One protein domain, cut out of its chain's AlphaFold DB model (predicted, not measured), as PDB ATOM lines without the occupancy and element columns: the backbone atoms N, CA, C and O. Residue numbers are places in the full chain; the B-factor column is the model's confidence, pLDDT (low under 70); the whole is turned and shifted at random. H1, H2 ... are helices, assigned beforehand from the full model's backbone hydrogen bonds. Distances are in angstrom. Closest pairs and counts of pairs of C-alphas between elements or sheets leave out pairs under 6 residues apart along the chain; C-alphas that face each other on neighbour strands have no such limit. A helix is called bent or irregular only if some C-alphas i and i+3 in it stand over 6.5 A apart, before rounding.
ATOM      1  N   TRP A   9     -41.130 -38.867  37.379       93.31
ATOM      2  CA  TRP A   9     -40.729 -38.800  38.781       93.31
ATOM      3  C   TRP A   9     -41.154 -37.494  39.484       93.31
ATOM      4  O   TRP A   9     -41.211 -37.471  40.712       93.31
ATOM      5  N   LEU A  10     -41.483 -36.430  38.740       93.69
ATOM      6  CA  LEU A  10     -41.982 -35.160  39.282       93.69
ATOM      7  C   LEU A  10     -43.488 -35.164  39.556       93.69
ATOM      8  O   LEU A  10     -43.959 -34.303  40.297       93.69
ATOM      9  N   ASP A  11     -44.249 -36.117  39.010       94.44
ATOM     10  CA  ASP A  11     -45.714 -36.117  39.118       94.44
ATOM     11  C   ASP A  11     -46.222 -36.020  40.562       94.44
ATOM     12  O   ASP A  11     -47.066 -35.163  40.822       94.44
ATOM     13  N   PRO A  12     -45.703 -36.795  41.537       95.75
ATOM     14  CA  PRO A  12     -46.184 -36.702  42.915       95.75
ATOM     15  C   PRO A  12     -45.882 -35.347  43.566       95.75
ATOM     16  O   PRO A  12     -46.597 -34.921  44.468       95.75
ATOM     17  N   ILE A  13     -44.818 -34.678  43.117       95.50
ATOM     18  CA  ILE A  13     -44.359 -33.393  43.654       95.50
ATOM     19  C   ILE A  13     -45.211 -32.255  43.080       95.50
ATOM     20  O   ILE A  13     -45.544 -31.306  43.790       95.50
ATOM     21  N   LEU A  14     -45.582 -32.354  41.800       95.69
ATOM     22  CA  LEU A  14     -46.273 -31.295  41.069       95.69
ATOM     23  C   LEU A  14     -47.799 -31.453  41.023       95.69
ATOM     24  O   LEU A  14     -48.483 -30.506  40.634       95.69
ATOM     25  N   ASP A  15     -48.350 -32.588  41.466       96.44
ATOM     26  CA  ASP A  15     -49.792 -32.883  41.415       96.44
ATOM     27  C   ASP A  15     -50.657 -31.794  42.059       96.44
ATOM     28  O   ASP A  15     -51.672 -31.384  41.496       96.44
ATOM     29  N   TYR A  16     -50.236 -31.269  43.213       96.62
ATOM     30  CA  TYR A  16     -50.958 -30.186  43.877       96.62
ATOM     31  C   TYR A  16     -51.091 -28.957  42.968       96.62
ATOM     32  O   TYR A  16     -52.195 -28.450  42.770       96.62
ATOM     33  N   PHE A  17     -49.984 -28.503  42.375       96.44
ATOM     34  CA  PHE A  17     -49.963 -27.327  41.503       96.44
ATOM     35  C   PHE A  17     -50.723 -27.571  40.202       96.44
ATOM     36  O   PHE A  17     -51.471 -26.701  39.762       96.44
ATOM     37  N   ALA A  18     -50.598 -28.771  39.630       95.56
ATOM     38  CA  ALA A  18     -51.326 -29.167  38.434       95.56
ATOM     39  C   ALA A  18     -52.847 -29.098  38.647       95.56
ATOM     40  O   ALA A  18     -53.563 -28.497  37.843       95.56
ATOM     41  N   ARG A  19     -53.338 -29.614  39.785       96.75
ATOM     42  CA  ARG A  19     -54.758 -29.524  40.163       96.75
ATOM     43  C   ARG A  19     -55.225 -28.085  40.345       96.75
ATOM     44  O   ARG A  19     -56.309 -27.755  39.879       96.75
ATOM     45  N   GLN A  20     -54.422 -27.236  40.992       97.31
ATOM     46  CA  GLN A  20     -54.754 -25.813  41.149       97.31
ATOM     47  C   GLN A  20     -54.809 -25.083  39.801       97.31
ATOM     48  O   GLN A  20     -55.667 -24.231  39.596       97.31
ATOM     49  N   ALA A  21     -53.925 -25.441  38.868       94.62
ATOM     50  CA  ALA A  21     -53.910 -24.890  37.517       94.62
ATOM     51  C   ALA A  21     -55.011 -25.467  36.604       94.62
ATOM     52  O   ALA A  21     -55.222 -24.948  35.510       94.62
ATOM     53  N   GLY A  22     -55.699 -26.538  37.018       96.06
ATOM     54  CA  GLY A  22     -56.685 -27.238  36.189       96.06
ATOM     55  C   GLY A  22     -56.070 -27.983  34.996       96.06
ATOM     56  O   GLY A  22     -56.751 -28.202  33.996       96.06
ATOM     57  N   ILE A  23     -54.791 -28.358  35.083       95.94
ATOM     58  CA  ILE A  23     -54.030 -29.027  34.016       95.94
ATOM     59  C   ILE A  23     -53.762 -30.480  34.439       95.94
ATOM     60  O   ILE A  23     -53.472 -30.718  35.614       95.94
ATOM     61  N   PRO A  24     -53.822 -31.474  33.528       96.38
ATOM     62  CA  PRO A  24     -53.399 -32.834  33.852       96.38
ATOM     63  C   PRO A  24     -51.969 -32.860  34.401       96.38
ATOM     64  O   PRO A  24     -51.065 -32.282  33.798       96.38
ATOM     65  N   THR A  25     -51.739 -33.571  35.507       95.81
ATOM     66  CA  THR A  25     -50.424 -33.636  36.167       95.81
ATOM     67  C   THR A  25     -49.312 -34.055  35.208       95.81
ATOM     68  O   THR A  25     -48.256 -33.435  35.201       95.81
ATOM     69  N   SER A  26     -49.572 -35.011  34.312       94.50
ATOM     70  CA  SER A  26     -48.605 -35.432  33.291       94.50
ATOM     71  C   SER A  26     -48.169 -34.302  32.356       94.50
ATOM     72  O   SER A  26     -47.015 -34.266  31.943       94.50
ATOM     73  N   ASP A  27     -49.084 -33.394  32.013       95.12
ATOM     74  CA  ASP A  27     -48.827 -32.278  31.101       95.12
ATOM     75  C   ASP A  27     -48.107 -31.144  31.826       95.12
ATOM     76  O   ASP A  27     -47.158 -30.569  31.296       95.12
ATOM     77  N   TYR A  28     -48.519 -30.873  33.066       95.62
ATOM     78  CA  TYR A  28     -47.867 -29.892  33.921       95.62
ATOM     79  C   TYR A  28     -46.417 -30.296  34.222       95.62
ATOM     80  O   TYR A  28     -45.497 -29.503  34.018       95.62
ATOM     81  N   SER A  29     -46.195 -31.545  34.642       95.38
ATOM     82  CA  SER A  29     -44.855 -32.080  34.895       95.38
ATOM     83  C   SER A  29     -44.015 -32.149  33.629       95.38
ATOM     84  O   SER A  29     -42.823 -31.864  33.691       95.38
ATOM     85  N   ALA A  30     -44.615 -32.480  32.478       95.19
ATOM     86  CA  ALA A  30     -43.897 -32.480  31.210       95.19
ATOM     87  C   ALA A  30     -43.357 -31.089  30.860       95.19
ATOM     88  O   ALA A  30     -42.199 -30.973  30.464       95.19
ATOM     89  N   GLN A  31     -44.165 -30.041  31.052       94.81
ATOM     90  CA  GLN A  31     -43.739 -28.667  30.805       94.81
ATOM     91  C   GLN A  31     -42.689 -28.219  31.826       94.81
ATOM     92  O   GLN A  31     -41.574 -27.872  31.453       94.81
ATOM     93  N   VAL A  32     -43.022 -28.246  33.119       94.19
ATOM     94  CA  VAL A  32     -42.142 -27.722  34.177       94.19
ATOM     95  C   VAL A  32     -40.855 -28.532  34.282       94.19
ATOM     96  O   VAL A  32     -39.773 -27.969  34.419       94.19
ATOM     97  N   GLY A  33     -40.955 -29.856  34.195       93.06
ATOM     98  CA  GLY A  33     -39.799 -30.737  34.212       93.06
ATOM     99  C   GLY A  33     -38.950 -30.613  32.950       93.06
ATOM    100  O   GLY A  33     -37.729 -30.611  33.060       93.06
ATOM    101  N   GLY A  34     -39.564 -30.462  31.771       92.88
ATOM    102  CA  GLY A  34     -38.840 -30.227  30.519       92.88
ATOM    103  C   GLY A  34     -38.033 -28.926  30.555       92.88
ATOM    104  O   GLY A  34     -36.842 -28.940  30.251       92.88
ATOM    105  N   GLU A  35     -38.644 -27.836  31.026       94.06
ATOM    106  CA  GLU A  35     -37.969 -26.552  31.271       94.06
ATOM    107  C   GLU A  35     -36.849 -26.689  32.312       94.06
ATOM    108  O   GLU A  35     -35.737 -26.214  32.101       94.06
ATOM    109  N   GLY A  36     -37.110 -27.381  33.425       93.50
ATOM    110  CA  GLY A  36     -36.114 -27.605  34.474       93.50
ATOM    111  C   GLY A  36     -34.904 -28.409  33.994       93.50
ATOM    112  O   GLY A  36     -33.771 -28.090  34.356       93.50
ATOM    113  N   ILE A  37     -35.119 -29.423  33.150       93.50
ATOM    114  CA  ILE A  37     -34.032 -30.169  32.505       93.50
ATOM    115  C   ILE A  37     -33.275 -29.264  31.528       93.50
ATOM    116  O   ILE A  37     -32.049 -29.318  31.521       93.50
ATOM    117  N   GLY A  38     -33.968 -28.416  30.759       93.06
ATOM    118  CA  GLY A  38     -33.336 -27.400  29.908       93.06
ATOM    119  C   GLY A  38     -32.391 -26.502  30.707       93.06
ATOM    120  O   GLY A  38     -31.199 -26.462  30.436       93.06
ATOM    121  N   VAL A  39     -32.870 -25.911  31.806       93.50
ATOM    122  CA  VAL A  39     -32.027 -25.100  32.704       93.50
ATOM    123  C   VAL A  39     -30.831 -25.892  33.244       93.50
ATOM    124  O   VAL A  39     -29.724 -25.366  33.337       93.50
ATOM    125  N   ALA A  40     -31.012 -27.162  33.608       91.94
ATOM    126  CA  ALA A  40     -29.904 -27.985  34.088       91.94
ATOM    127  C   ALA A  40     -28.855 -28.246  32.992       91.94
ATOM    128  O   ALA A  40     -27.655 -28.176  33.264       91.94
ATOM    129  N   LEU A  41     -29.292 -28.532  31.763       92.62
ATOM    130  CA  LEU A  41     -28.406 -28.726  30.614       92.62
ATOM    131  C   LEU A  41     -27.677 -27.438  30.246       92.62
ATOM    132  O   LEU A  41     -26.476 -27.487  29.991       92.62
ATOM    133  N   GLU A  42     -28.366 -26.301  30.301       90.56
ATOM    134  CA  GLU A  42     -27.762 -24.986  30.148       90.56
ATOM    135  C   GLU A  42     -26.650 -24.778  31.177       90.56
ATOM    136  O   GLU A  42     -25.527 -24.481  30.796       90.56
ATOM    137  N   VAL A  43     -26.916 -24.990  32.469       90.94
ATOM    138  CA  VAL A  43     -25.903 -24.809  33.523       90.94
ATOM    139  C   VAL A  43     -24.681 -25.694  33.274       90.94
ATOM    140  O   VAL A  43     -23.547 -25.257  33.469       90.94
ATOM    141  N   VAL A  44     -24.887 -26.933  32.823       90.50
ATOM    142  CA  VAL A  44     -23.785 -27.831  32.451       90.50
ATOM    143  C   VAL A  44     -23.036 -27.297  31.227       90.50
ATOM    144  O   VAL A  44     -21.805 -27.262  31.237       90.50
ATOM    145  N   ALA A  45     -23.736 -26.846  30.187       90.88
ATOM    146  CA  ALA A  45     -23.114 -26.258  29.005       90.88
ATOM    147  C   ALA A  45     -22.315 -24.996  29.365       90.88
ATOM    148  O   ALA A  45     -21.159 -24.875  28.960       90.88
ATOM    149  N   ASP A  46     -22.875 -24.111  30.184       88.69
ATOM    150  CA  ASP A  46     -22.251 -22.891  30.695       88.69
ATOM    151  C   ASP A  46     -21.040 -23.183  31.569       88.69
ATOM    152  O   ASP A  46     -20.088 -22.406  31.566       88.69
ATOM    153  N   LEU A  47     -21.039 -24.301  32.298       88.25
ATOM    154  CA  LEU A  47     -19.899 -24.728  33.099       88.25
ATOM    155  C   LEU A  47     -18.702 -25.064  32.204       88.25
ATOM    156  O   LEU A  47     -17.587 -24.655  32.503       88.25
ATOM    157  N   PHE A  48     -18.903 -25.777  31.099       90.31
ATOM    158  CA  PHE A  48     -17.784 -26.276  30.288       90.31
ATOM    159  C   PHE A  48     -17.447 -25.406  29.078       90.31
ATOM    160  O   PHE A  48     -16.297 -25.392  28.633       90.31
ATOM    161  N   THR A  49     -18.417 -24.668  28.552       92.38
ATOM    162  CA  THR A  49     -18.301 -23.923  27.296       92.38
ATOM    163  C   THR A  49     -18.633 -22.453  27.496       92.38
ATOM    164  O   THR A  49     -19.379 -22.081  28.400       92.38
ATOM    165  N   LYS A  50     -18.074 -21.600  26.639       91.25
ATOM    166  CA  LYS A  50     -18.336 -20.156  26.631       91.25
ATOM    167  C   LYS A  50     -18.332 -19.599  25.211       91.25
ATOM    168  O   LYS A  50     -17.976 -20.304  24.261       91.25
ATOM    169  N   GLY A  51     -18.735 -18.337  25.071       89.62
ATOM    170  CA  GLY A  51     -18.756 -17.659  23.779       89.62
ATOM    171  C   GLY A  51     -19.578 -18.397  22.719       89.62
ATOM    172  O   GLY A  51     -20.686 -18.864  22.980       89.62
ATOM    173  N   TRP A  52     -19.040 -18.514  21.501       91.62
ATOM    174  CA  TRP A  52     -19.798 -19.068  20.373       91.62
ATOM    175  C   TRP A  52     -20.078 -20.572  20.501       91.62
ATOM    176  O   TRP A  52     -21.135 -21.028  20.064       91.62
ATOM    177  N   LEU A  53     -19.168 -21.342  21.111       92.94
ATOM    178  CA  LEU A  53     -19.347 -22.790  21.262       92.94
ATOM    179  C   LEU A  53     -20.546 -23.102  22.159       92.94
ATOM    180  O   LEU A  53     -21.327 -23.993  21.842       92.94
ATOM    181  N   ASN A  54     -20.717 -22.332  23.232       92.06
ATOM    182  CA  ASN A  54     -21.859 -22.457  24.127       92.06
ATOM    183  C   ASN A  54     -23.191 -22.310  23.370       92.06
ATOM    184  O   ASN A  54     -24.051 -23.189  23.443       92.06
ATOM    185  N   LYS A  55     -23.307 -21.279  22.524       90.75
ATOM    186  CA  LYS A  55     -24.501 -21.058  21.694       90.75
ATOM    187  C   LYS A  55     -24.750 -22.189  20.699       90.75
ATOM    188  O   LYS A  55     -25.899 -22.565  20.482       90.75
ATOM    189  N   VAL A  56     -23.694 -22.762  20.120       92.31
ATOM    190  CA  VAL A  56     -23.813 -23.926  19.227       92.31
ATOM    191  C   VAL A  56     -24.310 -25.157  19.981       92.31
ATOM    192  O   VAL A  56     -25.181 -25.858  19.470       92.31
ATOM    193  N   VAL A  57     -23.799 -25.417  21.187       92.94
ATOM    194  CA  VAL A  57     -24.227 -26.555  22.017       92.94
ATOM    195  C   VAL A  57     -25.696 -26.422  22.422       92.94
ATOM    196  O   VAL A  57     -26.450 -27.383  22.251       92.94
ATOM    197  N   GLN A  58     -26.118 -25.243  22.888       92.44
ATOM    198  CA  GLN A  58     -27.516 -24.961  23.240       92.44
ATOM    199  C   GLN A  58     -28.431 -25.143  22.021       92.44
ATOM    200  O   GLN A  58     -29.371 -25.937  22.051       92.44
ATOM    201  N   PHE A  59     -28.090 -24.518  20.886       93.94
ATOM    202  CA  PHE A  59     -28.864 -24.660  19.650       93.94
ATOM    203  C   PHE A  59     -28.968 -26.117  19.185       93.94
ATOM    204  O   PHE A  59     -30.060 -26.584  18.864       93.94
ATOM    205  N   ALA A  60     -27.853 -26.852  19.152       95.12
ATOM    206  CA  ALA A  60     -27.836 -28.246  18.717       95.12
ATOM    207  C   ALA A  60     -28.689 -29.131  19.633       95.12
ATOM    208  O   ALA A  60     -29.480 -29.936  19.144       95.12
ATOM    209  N   THR A  61     -28.576 -28.950  20.950       94.31
ATOM    210  CA  THR A  61     -29.376 -29.686  21.940       94.31
ATOM    211  C   THR A  61     -30.863 -29.389  21.758       94.31
ATOM    212  O   THR A  61     -31.666 -30.319  21.641       94.31
ATOM    213  N   GLY A  62     -31.224 -28.111  21.623       95.50
ATOM    214  CA  GLY A  62     -32.598 -27.682  21.385       95.50
ATOM    215  C   GLY A  62     -33.182 -28.207  20.073       95.50
ATOM    216  O   GLY A  62     -34.321 -28.684  20.037       95.50
ATOM    217  N   ALA A  63     -32.391 -28.188  18.998       96.25
ATOM    218  CA  ALA A  63     -32.779 -28.700  17.688       96.25
ATOM    219  C   ALA A  63     -32.966 -30.224  17.695       96.25
ATOM    220  O   ALA A  63     -33.931 -30.719  17.115       96.25
ATOM    221  N   ILE A  64     -32.087 -30.972  18.371       96.50
ATOM    222  CA  ILE A  64     -32.207 -32.429  18.510       96.50
ATOM    223  C   ILE A  64     -33.450 -32.784  19.326       96.50
ATOM    224  O   ILE A  64     -34.234 -33.629  18.893       96.50
ATOM    225  N   ALA A  65     -33.664 -32.131  20.471       96.44
ATOM    226  CA  ALA A  65     -34.823 -32.390  21.322       96.44
ATOM    227  C   ALA A  65     -36.138 -32.067  20.599       96.44
ATOM    228  O   ALA A  65     -37.011 -32.932  20.487       96.44
ATOM    229  N   SER A  66     -36.242 -30.871  20.011       96.06
ATOM    230  CA  SER A  66     -37.411 -30.461  19.220       96.06
ATOM    231  C   SER A  66     -37.624 -31.384  18.025       96.06
ATOM    232  O   SER A  66     -38.741 -31.820  17.751       96.06
ATOM    233  N   GLY A  67     -36.542 -31.733  17.327       96.62
ATOM    234  CA  GLY A  67     -36.604 -32.599  16.163       96.62
ATOM    235  C   GLY A  67     -37.076 -34.006  16.510       96.62
ATOM    236  O   GLY A  67     -37.948 -34.548  15.833       96.62
ATOM    237  N   TYR A  68     -36.583 -34.582  17.603       95.88
ATOM    238  CA  TYR A  68     -37.060 -35.879  18.071       95.88
ATOM    239  C   TYR A  68     -38.507 -35.812  18.574       95.88
ATOM    240  O   TYR A  68     -39.261 -36.762  18.393       95.88
ATOM    241  N   ALA A  69     -38.949 -34.693  19.141       94.62
ATOM    242  CA  ALA A  69     -40.345 -34.543  19.535       94.62
ATOM    243  C   ALA A  69     -41.307 -34.485  18.331       94.62
ATOM    244  O   ALA A  69     -42.386 -35.083  18.366       94.62
ATOM    245  N   ILE A  70     -40.904 -33.795  17.257       95.00
ATOM    246  CA  ILE A  70     -41.710 -33.602  16.040       95.00
ATOM    247  C   ILE A  70     -41.678 -34.853  15.152       95.00
ATOM    248  O   ILE A  70     -42.727 -35.334  14.719       95.00
ATOM    249  N   TRP A  71     -40.484 -35.391  14.890       96.75
ATOM    250  CA  TRP A  71     -40.256 -36.471  13.921       96.75
ATOM    251  C   TRP A  71     -39.959 -37.831  14.553       96.75
ATOM    252  O   TRP A  71     -39.900 -38.834  13.839       96.75
ATOM    253  N   GLY A  72     -39.808 -37.908  15.877       85.12
ATOM    254  CA  GLY A  72     -39.757 -39.174  16.598       85.12
ATOM    255  C   GLY A  72     -41.061 -39.917  16.354       85.12
ATOM    256  O   GLY A  72     -42.145 -39.430  16.691       85.12
ATOM    257  N   GLY A  73     -40.950 -41.051  15.663       88.00
ATOM    258  CA  GLY A  73     -42.072 -41.797  15.110       88.00
ATOM    259  C   GLY A  73     -43.117 -42.251  16.147       88.00
ATOM    260  O   GLY A  73     -43.106 -41.844  17.309       88.00
ATOM    261  N   PRO A  74     -44.041 -43.142  15.764       83.75
ATOM    262  CA  PRO A  74     -45.177 -43.520  16.611       83.75
ATOM    263  C   PRO A  74     -44.796 -44.187  17.948       83.75
ATOM    264  O   PRO A  74     -45.641 -44.286  18.829       83.75
ATOM    265  N   GLY A  75     -43.544 -44.626  18.121       85.50
ATOM    266  CA  GLY A  75     -43.038 -45.192  19.378       85.50
ATOM    267  C   GLY A  75     -42.707 -44.167  20.472       85.50
ATOM    268  O   GLY A  75     -42.400 -44.566  21.592       85.50
ATOM    269  N   VAL A  76     -42.752 -42.865  20.176       89.75
ATOM    270  CA  VAL A  76     -42.517 -41.799  21.163       89.75
ATOM    271  C   VAL A  76     -43.855 -41.396  21.783       89.75
ATOM    272  O   VAL A  76     -44.747 -40.921  21.077       89.75
ATOM    273  N   SER A  77     -43.991 -41.579  23.100       93.06
ATOM    274  CA  SER A  77     -45.223 -41.262  23.832       93.06
ATOM    275  C   SER A  77     -45.580 -39.777  23.707       93.06
ATOM    276  O   SER A  77     -44.707 -38.913  23.591       93.06
ATOM    277  N   ALA A  78     -46.876 -39.455  23.763       92.75
ATOM    278  CA  ALA A  78     -47.335 -38.065  23.709       92.75
ATOM    279  C   ALA A  78     -46.724 -37.218  24.837       92.75
ATOM    280  O   ALA A  78     -46.403 -36.049  24.632       92.75
ATOM    281  N   ARG A  79     -46.514 -37.826  26.010       93.69
ATOM    282  CA  ARG A  79     -45.838 -37.191  27.139       93.69
ATOM    283  C   ARG A  79     -44.384 -36.855  26.818       93.69
ATOM    284  O   ARG A  79     -43.993 -35.704  26.975       93.69
ATOM    285  N   LEU A  80     -43.607 -37.823  26.331       95.12
ATOM    286  CA  LEU A  80     -42.202 -37.602  25.993       95.12
ATOM    287  C   LEU A  80     -42.047 -36.534  24.903       95.12
ATOM    288  O   LEU A  80     -41.143 -35.710  24.972       95.12
ATOM    289  N   LYS A  81     -42.972 -36.478  23.935       95.50
ATOM    290  CA  LYS A  81     -43.004 -35.387  22.948       95.50
ATOM    291  C   LYS A  81     -43.176 -34.017  23.605       95.50
ATOM    292  O   LYS A  81     -42.477 -33.091  23.218       95.50
ATOM    293  N   LYS A  82     -44.061 -33.877  24.599       96.00
ATOM    294  CA  LYS A  82     -44.247 -32.612  25.334       96.00
ATOM    295  C   LYS A  82     -43.003 -32.228  26.139       96.00
ATOM    296  O   LYS A  82     -42.589 -31.080  26.076       96.00
ATOM    297  N   GLU A  83     -42.386 -33.184  26.829       96.56
ATOM    298  CA  GLU A  83     -41.149 -32.965  27.600       96.56
ATOM    299  C   GLU A  83     -40.002 -32.480  26.709       96.56
ATOM    300  O   GLU A  83     -39.325 -31.502  27.023       96.56
ATOM    301  N   LEU A  84     -39.807 -33.148  25.571       96.69
ATOM    302  CA  LEU A  84     -38.774 -32.804  24.601       96.69
ATOM    303  C   LEU A  84     -39.077 -31.510  23.849       96.69
ATOM    304  O   LEU A  84     -38.141 -30.793  23.509       96.69
ATOM    305  N   LEU A  85     -40.354 -31.203  23.597       96.75
ATOM    306  CA  LEU A  85     -40.748 -29.904  23.062       96.75
ATOM    307  C   LEU A  85     -40.424 -28.799  24.057       96.75
ATOM    308  O   LEU A  85     -39.762 -27.862  23.650       96.75
ATOM    309  N   ALA A  86     -40.819 -28.920  25.327       96.38
ATOM    310  CA  ALA A  86     -40.541 -27.909  26.348       96.38
ATOM    311  C   ALA A  86     -39.031 -27.649  26.494       96.38
ATOM    312  O   ALA A  86     -38.583 -26.512  26.368       96.38
ATOM    313  N   LEU A  87     -38.234 -28.715  26.643       96.06
ATOM    314  CA  LEU A  87     -36.769 -28.633  26.668       96.06
ATOM    315  C   LEU A  87     -36.222 -28.012  25.374       96.06
ATOM    316  O   LEU A  87     -35.423 -27.081  25.402       96.06
ATOM    317  N   GLY A  88     -36.668 -28.511  24.223       95.12
ATOM    318  CA  GLY A  88     -36.201 -28.055  22.922       95.12
ATOM    319  C   GLY A  88     -36.496 -26.579  22.672       95.12
ATOM    320  O   GLY A  88     -35.626 -25.845  22.206       95.12
ATOM    321  N   THR A  89     -37.697 -26.123  23.031       95.06
ATOM    322  CA  THR A  89     -38.089 -24.718  22.933       95.06
ATOM    323  C   THR A  89     -37.322 -23.844  23.906       95.06
ATOM    324  O   THR A  89     -36.933 -22.750  23.508       95.06
ATOM    325  N   HIS A  90     -37.053 -24.316  25.127       94.50
ATOM    326  CA  HIS A  90     -36.218 -23.594  26.088       94.50
ATOM    327  C   HIS A  90     -34.864 -23.237  25.466       94.50
ATOM    328  O   HIS A  90     -34.512 -22.065  25.350       94.50
ATOM    329  N   GLU A  91     -34.141 -24.251  24.993       93.62
ATOM    330  CA  GLU A  91     -32.806 -24.095  24.411       93.62
ATOM    331  C   GLU A  91     -32.817 -23.229  23.141       93.62
ATOM    332  O   GLU A  91     -31.990 -22.331  22.969       93.62
ATOM    333  N   LEU A  92     -33.783 -23.452  22.243       92.88
ATOM    334  CA  LEU A  92     -33.869 -22.701  20.989       92.88
ATOM    335  C   LEU A  92     -34.234 -21.229  21.208       92.88
ATOM    336  O   LEU A  92     -33.690 -20.361  20.527       92.88
ATOM    337  N   LEU A  93     -35.128 -20.917  22.149       90.50
ATOM    338  CA  LEU A  93     -35.532 -19.531  22.399       90.50
ATOM    339  C   LEU A  93     -34.391 -18.696  22.985       90.50
ATOM    340  O   LEU A  93     -34.275 -17.522  22.640       90.50
ATOM    341  N   ARG A  94     -33.487 -19.296  23.768       81.69
ATOM    342  CA  ARG A  94     -32.265 -18.610  24.232       81.69
ATOM    343  C   ARG A  94     -31.296 -18.271  23.109       81.69
ATOM    344  O   ARG A  94     -30.522 -17.321  23.222       81.69
ATOM    345  N   PHE A  95     -31.319 -19.052  22.033       81.25
ATOM    346  CA  PHE A  95     -30.550 -18.751  20.835       81.25
ATOM    347  C   PHE A  95     -31.190 -17.622  20.014       81.25
ATOM    348  O   PHE A  95     -30.476 -16.794  19.454       81.25
ATOM    349  N   VAL A  96     -32.528 -17.578  19.945       83.12
ATOM    350  CA  VAL A  96     -33.282 -16.581  19.164       83.12
ATOM    351  C   VAL A  96     -33.315 -15.206  19.837       83.12
ATOM    352  O   VAL A  96     -33.277 -14.202  19.127       83.12
ATOM    353  N   ASP A  97     -33.344 -15.147  21.171       81.50
ATOM    354  CA  ASP A  97     -33.344 -13.896  21.943       81.50
ATOM    355  C   ASP A  97     -32.068 -13.748  22.800       81.50
ATOM    356  O   ASP A  97     -32.108 -13.853  24.031       81.50
ATOM    357  N   PRO A  98     -30.888 -13.558  22.170       80.75
ATOM    358  CA  PRO A  98     -29.646 -13.397  22.905       80.75
ATOM    359  C   PRO A  98     -29.614 -12.040  23.610       80.75
ATOM    360  O   PRO A  98     -29.900 -10.991  23.027       80.75
ATOM    361  N   LYS A  99     -29.157 -12.032  24.864       85.00
ATOM    362  CA  LYS A  99     -28.925 -10.779  25.590       85.00
ATOM    363  C   LYS A  99     -27.822  -9.970  24.891       85.00
ATOM    364  O   LYS A  99     -26.891 -10.558  24.340       85.00
ATOM    365  N   PRO A 100     -27.830  -8.626  24.973       86.25
ATOM    366  CA  PRO A 100     -26.752  -7.810  24.407       86.25
ATOM    367  C   PRO A 100     -25.349  -8.214  24.892       86.25
ATOM    368  O   PRO A 100     -24.398  -8.183  24.113       86.25
ATOM    369  N   SER A 101     -25.222  -8.640  26.155       85.62
ATOM    370  CA  SER A 101     -23.984  -9.198  26.718       85.62
ATOM    371  C   SER A 101     -23.490 -10.425  25.953       85.62
ATOM    372  O   SER A 101     -22.301 -10.528  25.664       85.62
ATOM    373  N   ASP A 102     -24.406 -11.313  25.574       84.31
ATOM    374  CA  ASP A 102     -24.099 -12.578  24.911       84.31
ATOM    375  C   ASP A 102     -23.586 -12.333  23.494       84.31
ATOM    376  O   ASP A 102     -22.683 -13.024  23.030       84.31
ATOM    377  N   ILE A 103     -24.131 -11.327  22.803       86.62
ATOM    378  CA  ILE A 103     -23.674 -10.927  21.465       86.62
ATOM    379  C   ILE A 103     -22.231 -10.419  21.538       86.62
ATOM    380  O   ILE A 103     -21.392 -10.798  20.715       86.62
ATOM    381  N   ILE A 104     -21.931  -9.578  22.532       90.38
ATOM    382  CA  ILE A 104     -20.585  -9.037  22.748       90.38
ATOM    383  C   ILE A 104     -19.608 -10.168  23.082       90.38
ATOM    384  O   ILE A 104     -18.534 -10.237  22.484       90.38
ATOM    385  N   GLU A 105     -19.983 -11.072  23.988       87.81
ATOM    386  CA  GLU A 105     -19.162 -12.227  24.361       87.81
ATOM    387  C   GLU A 105     -18.929 -13.165  23.173       87.81
ATOM    388  O   GLU A 105     -17.796 -13.567  22.915       87.81
ATOM    389  N   THR A 106     -19.977 -13.469  22.407       90.31
ATOM    390  CA  THR A 106     -19.898 -14.328  21.218       90.31
ATOM    391  C   THR A 106     -18.943 -13.735  20.194       90.31
ATOM    392  O   THR A 106     -18.043 -14.428  19.721       90.31
ATOM    393  N   ARG A 107     -19.082 -12.439  19.885       92.62
ATOM    394  CA  ARG A 107     -18.187 -11.746  18.954       92.62
ATOM    395  C   ARG A 107     -16.745 -11.774  19.447       92.62
ATOM    396  O   ARG A 107     -15.859 -12.161  18.694       92.62
ATOM    397  N   LYS A 108     -16.523 -11.419  20.715       93.06
ATOM    398  CA  LYS A 108     -15.191 -11.445  21.322       93.06
ATOM    399  C   LYS A 108     -14.574 -12.844  21.262       93.06
ATOM    400  O   LYS A 108     -13.422 -12.977  20.875       93.06
ATOM    401  N   SER A 109     -15.338 -13.879  21.602       93.12
ATOM    402  CA  SER A 109     -14.884 -15.270  21.548       93.12
ATOM    403  C   SER A 109     -14.517 -15.691  20.122       93.12
ATOM    404  O   SER A 109     -13.506 -16.367  19.938       93.12
ATOM    405  N   ILE A 110     -15.274 -15.269  19.104       94.81
ATOM    406  CA  ILE A 110     -14.936 -15.517  17.693       94.81
ATOM    407  C   ILE A 110     -13.626 -14.816  17.322       94.81
ATOM    408  O   ILE A 110     -12.731 -15.472  16.790       94.81
ATOM    409  N   ASP A 111     -13.494 -13.524  17.627       96.50
ATOM    410  CA  ASP A 111     -12.293 -12.740  17.318       96.50
ATOM    411  C   ASP A 111     -11.050 -13.345  18.004       96.50
ATOM    412  O   ASP A 111     -10.046 -13.625  17.343       96.50
ATOM    413  N   ASP A 112     -11.155 -13.662  19.299       95.38
ATOM    414  CA  ASP A 112     -10.095 -14.297  20.090       95.38
ATOM    415  C   ASP A 112      -9.710 -15.675  19.506       95.38
ATOM    416  O   ASP A 112      -8.524 -16.000  19.400       95.38
ATOM    417  N   THR A 113     -10.699 -16.465  19.068       94.81
ATOM    418  CA  THR A 113     -10.483 -17.769  18.415       94.81
ATOM    419  C   THR A 113      -9.738 -17.609  17.088       94.81
ATOM    420  O   THR A 113      -8.745 -18.293  16.843       94.81
ATOM    421  N   VAL A 114     -10.198 -16.703  16.222       97.00
ATOM    422  CA  VAL A 114      -9.604 -16.459  14.900       97.00
ATOM    423  C   VAL A 114      -8.160 -15.985  15.037       97.00
ATOM    424  O   VAL A 114      -7.279 -16.464  14.321       97.00
ATOM    425  N   ASP A 115      -7.891 -15.076  15.968       97.56
ATOM    426  CA  ASP A 115      -6.542 -14.567  16.189       97.56
ATOM    427  C   ASP A 115      -5.612 -15.620  16.800       97.56
ATOM    428  O   ASP A 115      -4.438 -15.687  16.427       97.56
ATOM    429  N   ALA A 116      -6.119 -16.491  17.675       95.62
ATOM    430  CA  ALA A 116      -5.368 -17.639  18.176       95.62
ATOM    431  C   ALA A 116      -5.008 -18.632  17.054       95.62
ATOM    432  O   ALA A 116      -3.850 -19.044  16.959       95.62
ATOM    433  N   ILE A 117      -5.947 -18.934  16.145       96.69
ATOM    434  CA  ILE A 117      -5.697 -19.780  14.963       96.69
ATOM    435  C   ILE A 117      -4.603 -19.171  14.080       96.69
ATOM    436  O   ILE A 117      -3.666 -19.873  13.702       96.69
ATOM    437  N   LYS A 118      -4.670 -17.865  13.782       97.69
ATOM    438  CA  LYS A 118      -3.642 -17.174  12.977       97.69
ATOM    439  C   LYS A 118      -2.246 -17.270  13.596       97.69
ATOM    440  O   LYS A 118      -1.261 -17.317  12.866       97.69
ATOM    441  N   ARG A 119      -2.160 -17.282  14.930       97.62
ATOM    442  CA  ARG A 119      -0.900 -17.429  15.677       97.62
ATOM    443  C   ARG A 119      -0.458 -18.886  15.855       97.62
ATOM    444  O   ARG A 119       0.635 -19.110  16.364       97.62
ATOM    445  N   GLY A 120      -1.278 -19.864  15.464       97.25
ATOM    446  CA  GLY A 120      -1.028 -21.287  15.717       97.25
ATOM    447  C   GLY A 120      -1.126 -21.678  17.198       97.25
ATOM    448  O   GLY A 120      -0.603 -22.721  17.590       97.25
ATOM    449  N   ASP A 121      -1.772 -20.853  18.027       97.06
ATOM    450  CA  ASP A 121      -1.890 -21.065  19.470       97.06
ATOM    451  C   ASP A 121      -3.178 -21.827  19.805       97.06
ATOM    452  O   ASP A 121      -4.222 -21.255  20.122       97.06
ATOM    453  N   TRP A 122      -3.104 -23.155  19.730       94.81
ATOM    454  CA  TRP A 122      -4.238 -24.034  20.020       94.81
ATOM    455  C   TRP A 122      -4.698 -23.989  21.480       94.81
ATOM    456  O   TRP A 122      -5.874 -24.230  21.751       94.81
ATOM    457  N   ASN A 123      -3.814 -23.638  22.416       94.25
ATOM    458  CA  ASN A 123      -4.209 -23.465  23.811       94.25
ATOM    459  C   ASN A 123      -5.114 -22.240  23.953       94.25
ATOM    460  O   ASN A 123      -6.137 -22.317  24.629       94.25
ATOM    461  N   ALA A 124      -4.787 -21.143  23.266       92.38
ATOM    462  CA  ALA A 124      -5.642 -19.962  23.224       92.38
ATOM    463  C   ALA A 124      -6.976 -20.222  22.500       92.38
ATOM    464  O   ALA A 124      -7.997 -19.698  22.934       92.38
ATOM    465  N   VAL A 125      -6.999 -21.073  21.463       93.00
ATOM    466  CA  VAL A 125      -8.250 -21.519  20.812       93.00
ATOM    467  C   VAL A 125      -9.141 -22.288  21.784       93.00
ATOM    468  O   VAL A 125     -10.336 -22.030  21.883       93.00
ATOM    469  N   LEU A 126      -8.587 -23.249  22.523       92.81
ATOM    470  CA  LEU A 126      -9.383 -23.997  23.497       92.81
ATOM    471  C   LEU A 126      -9.846 -23.086  24.636       92.81
ATOM    472  O   LEU A 126     -11.000 -23.153  25.043       92.81
ATOM    473  N   ALA A 127      -8.983 -22.184  25.100       92.25
ATOM    474  CA  ALA A 127      -9.319 -21.224  26.142       92.25
ATOM    475  C   ALA A 127     -10.332 -20.154  25.700       92.25
ATOM    476  O   ALA A 127     -10.895 -19.495  26.570       92.25
ATOM    477  N   SER A 128     -10.586 -19.951  24.400       90.62
ATOM    478  CA  SER A 128     -11.613 -19.014  23.915       90.62
ATOM    479  C   SER A 128     -13.010 -19.639  23.825       90.62
ATOM    480  O   SER A 128     -13.995 -18.895  23.790       90.62
ATOM    481  N   ILE A 129     -13.107 -20.974  23.825       91.75
ATOM    482  CA  ILE A 129     -14.372 -21.715  23.663       91.75
ATOM    483  C   ILE A 129     -14.733 -22.591  24.870       91.75
ATOM    484  O   ILE A 129     -15.911 -22.863  25.102       91.75
ATOM    485  N   LEU A 130     -13.743 -23.006  25.663       93.44
ATOM    486  CA  LEU A 130     -13.915 -23.763  26.900       93.44
ATOM    487  C   LEU A 130     -13.607 -22.887  28.111       93.44
ATOM    488  O   LEU A 130     -12.767 -21.983  28.053       93.44
ATOM    489  N   ARG A 131     -14.261 -23.179  29.237       90.31
ATOM    490  CA  ARG A 131     -13.880 -22.565  30.511       90.31
ATOM    491  C   ARG A 131     -12.582 -23.163  31.035       90.31
ATOM    492  O   ARG A 131     -12.391 -24.376  31.069       90.31
ATOM    493  N   THR A 132     -11.696 -22.290  31.490       89.19
ATOM    494  CA  THR A 132     -10.455 -22.662  32.173       89.19
ATOM    495  C   THR A 132     -10.722 -23.031  33.639       89.19
ATOM    496  O   THR A 132     -11.716 -22.583  34.218       89.19
ATOM    497  N   PRO A 133      -9.833 -23.800  34.298       86.81
ATOM    498  CA  PRO A 133      -9.988 -24.141  35.714       86.81
ATOM    499  C   PRO A 133     -10.134 -22.928  36.645       86.81
ATOM    500  O   PRO A 133     -10.904 -22.978  37.600       86.81
ATOM    501  N   SER A 134      -9.441 -21.823  36.360       87.44
ATOM    502  CA  SER A 134      -9.559 -20.583  37.137       87.44
ATOM    503  C   SER A 134     -10.915 -19.899  36.941       87.44
ATOM    504  O   SER A 134     -11.497 -19.411  37.906       87.44
ATOM    505  N   GLU A 135     -11.459 -19.899  35.721       85.56
ATOM    506  CA  GLU A 135     -12.808 -19.385  35.441       85.56
ATOM    507  C   GLU A 135     -13.891 -20.235  36.117       85.56
ATOM    508  O   GLU A 135     -14.844 -19.686  36.671       85.56
ATOM    509  N   LEU A 136     -13.728 -21.562  36.117       86.56
ATOM    510  CA  LEU A 136     -14.590 -22.485  36.861       86.56
ATOM    511  C   LEU A 136     -14.562 -22.171  38.359       86.56
ATOM    512  O   LEU A 136     -15.611 -22.054  38.988       86.56
ATOM    513  N   GLN A 137     -13.366 -21.986  38.923       86.19
ATOM    514  CA  GLN A 137     -13.189 -21.649  40.333       86.19
ATOM    515  C   GLN A 137     -13.869 -20.320  40.683       86.19
ATOM    516  O   GLN A 137     -14.583 -20.237  41.684       86.19
ATOM    517  N   ALA A 138     -13.695 -19.292  39.851       86.00
ATOM    518  CA  ALA A 138     -14.344 -17.997  40.037       86.00
ATOM    519  C   ALA A 138     -15.876 -18.122  39.991       86.00
ATOM    520  O   ALA A 138     -16.563 -17.575  40.851       86.00
ATOM    521  N   MET A 139     -16.408 -18.894  39.040       83.44
ATOM    522  CA  MET A 139     -17.847 -19.110  38.891       83.44
ATOM    523  C   MET A 139     -18.448 -19.869  40.082       83.44
ATOM    524  O   MET A 139     -19.442 -19.429  40.654       83.44
ATOM    525  N   LEU A 140     -17.824 -20.972  40.500       85.81
ATOM    526  CA  LEU A 140     -18.246 -21.748  41.671       85.81
ATOM    527  C   LEU A 140     -18.209 -20.895  42.949       85.81
ATOM    528  O   LEU A 140     -19.146 -20.936  43.745       85.81
ATOM    529  N   SER A 141     -17.175 -20.062  43.104       85.44
ATOM    530  CA  SER A 141     -17.063 -19.132  44.237       85.44
ATOM    531  C   SER A 141     -18.179 -18.085  44.232       85.44
ATOM    532  O   SER A 141     -18.742 -17.788  45.282       85.44
ATOM    533  N   ALA A 142     -18.539 -17.555  43.057       84.38
ATOM    534  CA  ALA A 142     -19.648 -16.611  42.909       84.38
ATOM    535  C   ALA A 142     -21.010 -17.235  43.265       84.38
ATOM    536  O   ALA A 142     -21.902 -16.534  43.735       84.38
ATOM    537  N   MET A 143     -21.154 -18.553  43.104       81.38
ATOM    538  CA  MET A 143     -22.330 -19.316  43.541       81.38
ATOM    539  C   MET A 143     -22.291 -19.704  45.030       81.38
ATOM    540  O   MET A 143     -23.170 -20.422  45.501       81.38
ATOM    541  N   GLY A 144     -21.282 -19.255  45.787       82.44
ATOM    542  CA  GLY A 144     -21.135 -19.560  47.212       82.44
ATOM    543  C   GLY A 144     -20.613 -20.969  47.509       82.44
ATOM    544  O   GLY A 144     -20.649 -21.400  48.661       82.44
TER     545      GLY A 144
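What this domain is: This is residues 9 to 144 of the 176 residues of an uncharacterized protein of Thermoprotei archaeon (UniProt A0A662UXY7). Three long helices, H2, H3 and H4, make a loose up-and-down bundle, in which H2 and H3 meet near their joining ends and H4 packs on both. At one end of the bundle H1 turns off beside the first part of H2; at the other end the helical hairpin of H5 and H6 carries on the length, and H7 lies off to one side near the end of H2. The printed part has 136 residues, with seven named helices, H1 to H7 in chain order, and no named strand; the class is all helix. The whole is loose, with a radius of gyration of the C-alphas of 18.5 A and spans of 58 by 39 by 25 A.

Where its parts are: The longest helix, H2, is residues 25 to 48, 34.0 A from C-alpha 25 at (-50.424, -33.636, 36.167) to C-alpha 48 at (-17.784, -26.276, 30.288). H3 is residues 51 to 71, 30.2 A, and H4 residues 78 to 96, 26.1 A. H5 is residues 100 to 118, 27.4 A; H6 is residues 122 to 129, 11.0 A. H1, residues 9 to 21, 19.2 A, is irregular: C-alphas 13 and 16 are 7.3 A apart. H7, residues 133 to 142, 14.2 A, ends with C-alpha 142 at (-19.648, -16.611, 42.909).

How they stand to each other: H2 touches H4 at a steep tilt of 41 degrees, the same way; their closest C-alphas, of Ala 30 and Glu 83, are 4.6 A apart. H2 and H3 form a hairpin at 27 degrees, touching through residues 42 to 46 and 54 to 58 alone, closest at the C-alphas of Ala 45 and Asn 54, 6.3 A. H3, the hub, forms a hairpin with H4 at 29 degrees, closest at the C-alphas of Gly 62 and Gly 88, 3.9 A. H1 touches H2, with residues 25 to 33 of H2 alone, at a steep tilt of 58 degrees; the C-alphas of Ala 18 and Thr 25 are closest, 5.1 A. With residues 51 to 52 alone H3 touches H5, closest at the C-alphas of Gly 51 and Thr 106, 4.4 A; with residues 51 to 54 alone it touches H6, closest at those of Leu 53 and Ile 129, 5.6 A. H5, with residues 109 to 117 alone, touches H6 in a hairpin at 11 degrees, closest at the C-alphas of Thr 113 and Val 125, 5.0 A. H7 is close to but not clearly touching H2, with the C-alphas of Leu 47 and Leu 136 6.9 A apart. Every O i to N i+4 pair is within hydrogen-bond range in H2, H4, H5 and H7, against 6 of 9 in H1, 16 of 17 in H3 and 3 of 4 in H6.

The domain as a whole: The C-alphas farthest apart, of Arg 19 and Arg 119, are 60.4 A apart. The printed part has no cut and no long link. Its mean pLDDT is 92.2, and no printed residue is under 70.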